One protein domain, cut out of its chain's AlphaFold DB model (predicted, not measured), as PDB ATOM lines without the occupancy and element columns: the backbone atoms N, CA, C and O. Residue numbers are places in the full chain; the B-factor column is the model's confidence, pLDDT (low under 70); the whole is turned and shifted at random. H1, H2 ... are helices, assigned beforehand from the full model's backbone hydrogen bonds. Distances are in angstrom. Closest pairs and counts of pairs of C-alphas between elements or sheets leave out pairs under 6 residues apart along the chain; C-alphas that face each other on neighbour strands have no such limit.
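This is residues 2 to 44 of the 52 residues of an uncharacterized protein of Fusarium oxysporum f. sp. cubense (strain race 1) (UniProt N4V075). The chain makes an open arch of three short helices strung apart, with H1 near one foot, H2 near the top and H3 near the other foot, and with no helix touching another. Residues 32 to 44, H3 among them, stick out as a free arm. The printed part has 43 residues with three named helices, in the order H1, H2, H3, and no named strand. Its class is all helix, though only 18 of the 43 residues are in named elements. The whole is extended, with a radius of gyration of the C-alphas of 15.9 A, and elongated, spanning 43 by 26 by 16 A.

H1, residues 2 to 7, and H2, residues 18 to 25, are apart, with no C-alpha of the one within 8 A of the other. H3, residues 39 to 42, is apart from H1 and from H2 by the same measure. Residues 24 to 30 stand free, and so do residues 32 to 44, of which 39 to 42 belong to H3. In H1 and H2 every O i to N i+4 pair is within hydrogen-bond range. H3 is too short for such a pair, and its one O i to N i+3 pair is within range.

H1 begins at C-alpha 2, at (175.647, 249.822, 178.171), and is 8.8 A long from first to last C-alpha. H2, the longest helix with 8 residues, measures 10.6 A and begins at C-alpha 18, at (184.702, 247.980, 177.424). H3, 4.8 A long, ends at C-alpha 42, at (176.331, 255.400, 203.683).

The two C-alphas farthest apart, those of Asp 10 and Gln 40, are 43.1 A apart. The link from H1 to H2, 10 residues, is short; that from H2 to H3, 13 residues, is long. The printed part has no cut. Its mean pLDDT is 84.3, and residues 31 to 35 are under 70.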
ATOM      1  N   ALA A   2     175.362 249.518 179.587       87.81
ATOM      2  CA  ALA A   2     175.647 249.822 178.171       87.81
ATOM      3  C   ALA A   2     175.032 248.827 177.162       87.81
ATOM      4  O   ALA A   2     174.411 249.252 176.200       87.81
ATOM      5  N   ASN A   3     175.111 247.516 177.425       92.12
ATOM      6  CA  ASN A   3     174.487 246.504 176.556       92.12
ATOM      7  C   ASN A   3     172.968 246.648 176.434       92.12
ATOM      8  O   ASN A   3     172.421 246.337 175.388       92.12
ATOM      9  N   ARG A   4     172.294 247.136 177.483       91.81
ATOM     10  CA  ARG A   4     170.843 247.346 177.450       91.81
ATOM     11  C   ARG A   4     170.491 248.491 176.500       91.81
ATOM     12  O   ARG A   4     169.667 248.311 175.626       91.81
ATOM     13  N   LEU A   5     171.214 249.608 176.604       92.25
ATOM     14  CA  LEU A   5     171.048 250.759 175.709       92.25
ATOM     15  C   LEU A   5     171.366 250.435 174.241       92.25
ATOM     16  O   LEU A   5     170.831 251.080 173.350       92.25
ATOM     17  N   LEU A   6     172.278 249.489 173.992       94.12
ATOM     18  CA  LEU A   6     172.612 249.044 172.636       94.12
ATOM     19  C   LEU A   6     171.560 248.092 172.075       94.12
ATOM     20  O   LEU A   6     171.221 248.220 170.906       94.12
ATOM     21  N   ALA A   7     171.009 247.208 172.909       93.81
ATOM     22  CA  ALA A   7     169.886 246.358 172.527       93.81
ATOM     23  C   ALA A   7     168.662 247.196 172.126       93.81
ATOM     24  O   ALA A   7     168.058 246.917 171.101       93.81
ATOM     25  N   ASP A   8     168.374 248.281 172.852       94.56
ATOM     26  CA  ASP A   8     167.286 249.211 172.509       94.56
ATOM     27  C   ASP A   8     167.521 249.971 171.181       94.56
ATOM     28  O   ASP A   8     166.618 250.630 170.674       94.56
ATOM     29  N   ARG A   9     168.742 249.929 170.628       95.00
ATOM     30  CA  ARG A   9     169.151 250.615 169.388       95.00
ATOM     31  C   ARG A   9     169.519 249.643 168.263       95.00
ATOM     32  O   ARG A   9     170.152 250.072 167.300       95.00
ATOM     33  N   ASP A  10     169.211 248.356 168.425       93.44
ATOM     34  CA  ASP A  10     169.601 247.274 167.508       93.44
ATOM     35  C   ASP A  10     171.104 247.262 167.169       93.44
ATOM     36  O   ASP A  10     171.533 246.937 166.061       93.44
ATOM     37  N   ALA A  11     171.936 247.633 168.145       94.38
ATOM     38  CA  ALA A  11     173.381 247.711 167.999       94.38
ATOM     39  C   ALA A  11     174.088 246.523 168.665       94.38
ATOM     40  O   ALA A  11     173.641 245.970 169.672       94.38
ATOM     41  N   SER A  12     175.259 246.166 168.135       94.31
ATOM     42  CA  SER A  12     176.082 245.085 168.683       94.31
ATOM     43  C   SER A  12     176.516 245.362 170.131       94.31
ATOM     44  O   SER A  12     176.882 246.495 170.456       94.31
ATOM     45  N   PRO A  13     176.544 244.339 171.006       92.94
ATOM     46  CA  PRO A  13     176.897 244.499 172.413       92.94
ATOM     47  C   PRO A  13     178.363 244.904 172.606       92.94
ATOM     48  O   PRO A  13     179.237 244.613 171.786       92.94
ATOM     49  N   VAL A  14     178.660 245.542 173.741       93.06
ATOM     50  CA  VAL A  14     180.038 245.904 174.078       93.06
ATOM     51  C   VAL A  14     180.858 244.688 174.504       93.06
ATOM     52  O   VAL A  14     180.373 243.768 175.166       93.06
ATOM     53  N   GLY A  15     182.151 244.709 174.181       93.00
ATOM     54  CA  GLY A  15     183.086 243.669 174.604       93.00
ATOM     55  C   GLY A  15     183.358 243.667 176.114       93.00
ATOM     56  O   GLY A  15     183.246 244.686 176.797       93.00
ATOM     57  N   LYS A  16     183.835 242.528 176.637       91.25
ATOM     58  CA  LYS A  16     184.111 242.296 178.074       91.25
ATOM     59  C   LYS A  16     184.978 243.375 178.742       91.25
ATOM     60  O   LYS A  16     184.805 243.668 179.918       91.25
ATOM     61  N   ARG A  17     185.925 243.968 178.005       92.44
ATOM     62  CA  ARG A  17     186.869 244.984 178.517       92.44
ATOM     63  C   ARG A  17     186.407 246.431 178.305       92.44
ATOM     64  O   ARG A  17     187.165 247.349 178.613       92.44
ATOM     65  N   TRP A  18     185.195 246.650 177.792       92.81
ATOM     66  CA  TRP A  18     184.702 247.980 177.424       92.81
ATOM     67  C   TRP A  18     184.765 248.982 178.582       92.81
ATOM     68  O   TRP A  18     185.326 250.058 178.406       92.81
ATOM     69  N   ALA A  19     184.305 248.604 179.779       89.31
ATOM     70  CA  ALA A  19     184.297 249.502 180.937       89.31
ATOM     71  C   ALA A  19     185.712 249.967 181.330       89.31
ATOM     72  O   ALA A  19     185.952 251.156 181.527       89.31
ATOM     73  N   ILE A  20     186.675 249.040 181.378       89.19
ATOM     74  CA  ILE A  20     188.071 249.351 181.724       89.19
ATOM     75  C   ILE A  20     188.694 250.262 180.663       89.19
ATOM     76  O   ILE A  20     189.365 251.237 180.995       89.19
ATOM     77  N   ASN A  21     188.472 249.960 179.382       91.69
ATOM     78  CA  ASN A  21     189.011 250.758 178.284       91.69
ATOM     79  C   ASN A  21     188.397 252.164 178.242       91.69
ATOM     80  O   ASN A  21     189.109 253.122 177.953       91.69
ATOM     81  N   PHE A  22     187.106 252.294 178.557       88.69
ATOM     82  CA  PHE A  22     186.416 253.578 178.655       88.69
ATOM     83  C   PHE A  22     187.028 254.459 179.750       88.69
ATOM     84  O   PHE A  22     187.424 255.588 179.473       88.69
ATOM     85  N   ILE A  23     187.217 253.909 180.954       87.38
ATOM     86  CA  ILE A  23     187.847 254.621 182.076       87.38
ATOM     87  C   ILE A  23     189.288 255.027 181.734       87.38
ATOM     88  O   ILE A  23     189.698 256.145 182.019       87.38
ATOM     89  N   LYS A  24     190.061 254.149 181.079       89.62
ATOM     90  CA  LYS A  24     191.441 254.464 180.666       89.62
ATOM     91  C   LYS A  24     191.528 255.623 179.671       89.62
ATOM     92  O   LYS A  24     192.509 256.355 179.699       89.62
ATOM     93  N   ARG A  25     190.536 255.770 178.787       91.50
ATOM     94  CA  ARG A  25     190.480 256.857 177.796       91.50
ATOM     95  C   ARG A  25     190.047 258.192 178.399       91.50
ATOM     96  O   ARG A  25     190.299 259.219 177.785       91.50
ATOM     97  N   GLN A  26     189.394 258.169 179.557       88.75
ATOM     98  CA  GLN A  26     188.786 259.341 180.175       88.75
ATOM     99  C   GLN A  26     189.458 259.646 181.521       88.75
ATOM    100  O   GLN A  26     188.976 259.200 182.565       88.75
ATOM    101  N   PRO A  27     190.578 260.397 181.524       83.25
ATOM    102  CA  PRO A  27     191.304 260.716 182.753       83.25
ATOM    103  C   PRO A  27     190.465 261.536 183.744       83.25
ATOM    104  O   PRO A  27     190.685 261.429 184.947       83.25
ATOM    105  N   GLU A  28     189.468 262.282 183.269       83.38
ATOM    106  CA  GLU A  28     188.519 263.043 184.094       83.38
ATOM    107  C   GLU A  28     187.620 262.144 184.953       83.38
ATOM    108  O   GLU A  28     187.260 262.495 186.076       83.38
ATOM    109  N   LEU A  29     187.307 260.940 184.464       80.62
ATOM    110  CA  LEU A  29     186.525 259.948 185.203       80.62
ATOM    111  C   LEU A  29     187.348 259.222 186.268       80.62
ATOM    112  O   LEU A  29     186.796 258.434 187.045       80.62
ATOM    113  N   LYS A  30     188.663 259.470 186.334       72.06
ATOM    114  CA  LYS A  30     189.524 258.950 187.393       72.06
ATOM    115  C   LYS A  30     189.155 259.641 188.703       72.06
ATOM    116  O   LYS A  30     189.767 260.615 189.134       72.06
ATOM    117  N   THR A  31     188.129 259.103 189.349       68.88
ATOM    118  CA  THR A  31     187.672 259.574 190.650       68.88
ATOM    119  C   THR A  31     188.820 259.389 191.638       68.88
ATOM    120  O   THR A  31     189.349 258.285 191.782       68.88
ATOM    121  N   ARG A  32     189.238 260.467 192.310       66.69
ATOM    122  CA  ARG A  32     190.190 260.376 193.422       66.69
ATOM    123  C   ARG A  32     189.573 259.487 194.501       66.69
ATOM    124  O   ARG A  32     188.695 259.924 195.237       66.69
ATOM    125  N   SER A  33     190.059 258.253 194.599       64.06
ATOM    126  CA  SER A  33     189.615 257.240 195.563       64.06
ATOM    127  C   SER A  33     189.953 257.581 197.019       64.06
ATOM    128  O   SER A  33     189.551 256.861 197.922       64.06
ATOM    129  N   PHE A  34     190.658 258.686 197.271       63.50
ATOM    130  CA  PHE A  34     191.072 259.121 198.609       63.50
ATOM    131  C   PHE A  34     190.087 260.088 199.273       63.50
ATOM    132  O   PHE A  34     190.491 260.957 200.044       63.50
ATOM    133  N   ARG A  35     188.789 259.972 198.984       69.00
ATOM    134  CA  ARG A  35     187.793 260.618 199.841       69.00
ATOM    135  C   ARG A  35     187.537 259.694 201.018       69.00
ATOM    136  O   ARG A  35     187.173 258.539 200.814       69.00
ATOM    137  N   LYS A  36     187.750 260.203 202.236       75.25
ATOM    138  CA  LYS A  36     187.342 259.514 203.463       75.25
ATOM    139  C   LYS A  36     185.859 259.187 203.293       75.25
ATOM    140  O   LYS A  36     185.052 260.096 203.102       75.25
ATOM    141  N   TYR A  37     185.546 257.900 203.205       73.94
ATOM    142  CA  TYR A  37     184.182 257.464 202.971       73.94
ATOM    143  C   TYR A  37     183.380 257.777 204.230       73.94
ATOM    144  O   TYR A  37     183.757 257.367 205.328       73.94
ATOM    145  N   ASP A  38     182.317 258.558 204.076       76.38
ATOM    146  CA  ASP A  38     181.418 258.876 205.174       76.38
ATOM    147  C   ASP A  38     180.479 257.682 205.385       76.38
ATOM    148  O   ASP A  38     179.396 257.588 204.804       76.38
ATOM    149  N   TYR A  39     180.964 256.716 206.167       77.19
ATOM    150  CA  TYR A  39     180.235 255.491 206.490       77.19
ATOM    151  C   TYR A  39     178.912 255.770 207.210       77.19
ATOM    152  O   TYR A  39     177.991 254.968 207.079       77.19
ATOM    153  N   GLN A  40     178.801 256.899 207.915       73.94
ATOM    154  CA  GLN A  40     177.581 257.308 208.611       73.94
ATOM    155  C   GLN A  40     176.501 257.681 207.595       73.94
ATOM    156  O   GLN A  40     175.396 257.140 207.626       73.94
ATOM    157  N   ARG A  41     176.857 258.497 206.591       70.94
ATOM    158  CA  ARG A  41     175.971 258.778 205.447       70.94
ATOM    159  C   ARG A  41     175.621 257.535 204.641       70.94
ATOM    160  O   ARG A  41     174.487 257.404 204.197       70.94
ATOM    161  N   ALA A  42     176.572 256.626 204.442       77.50
ATOM    162  CA  ALA A  42     176.331 255.400 203.683       77.50
ATOM    163  C   ALA A  42     175.347 254.446 204.371       77.50
ATOM    164  O   ALA A  42     174.646 253.695 203.697       77.50
ATOM    165  N   LYS A  43     175.302 254.476 205.706       80.31
ATOM    166  CA  LYS A  43     174.383 253.679 206.521       80.31
ATOM    167  C   LYS A  43     173.080 254.407 206.862       80.31
ATOM    168  O   LYS A  43     172.255 253.830 207.563       80.31
ATOM    169  N   CYS A  44     172.885 255.634 206.367       73.81
ATOM    170  CA  CYS A  44     171.779 256.509 206.765       73.81
ATOM    171  C   CYS A  44     171.644 256.619 208.296       73.81
ATOM    172  O   CYS A  44     170.532 256.654 208.817       73.81
TER     173      CYS A  44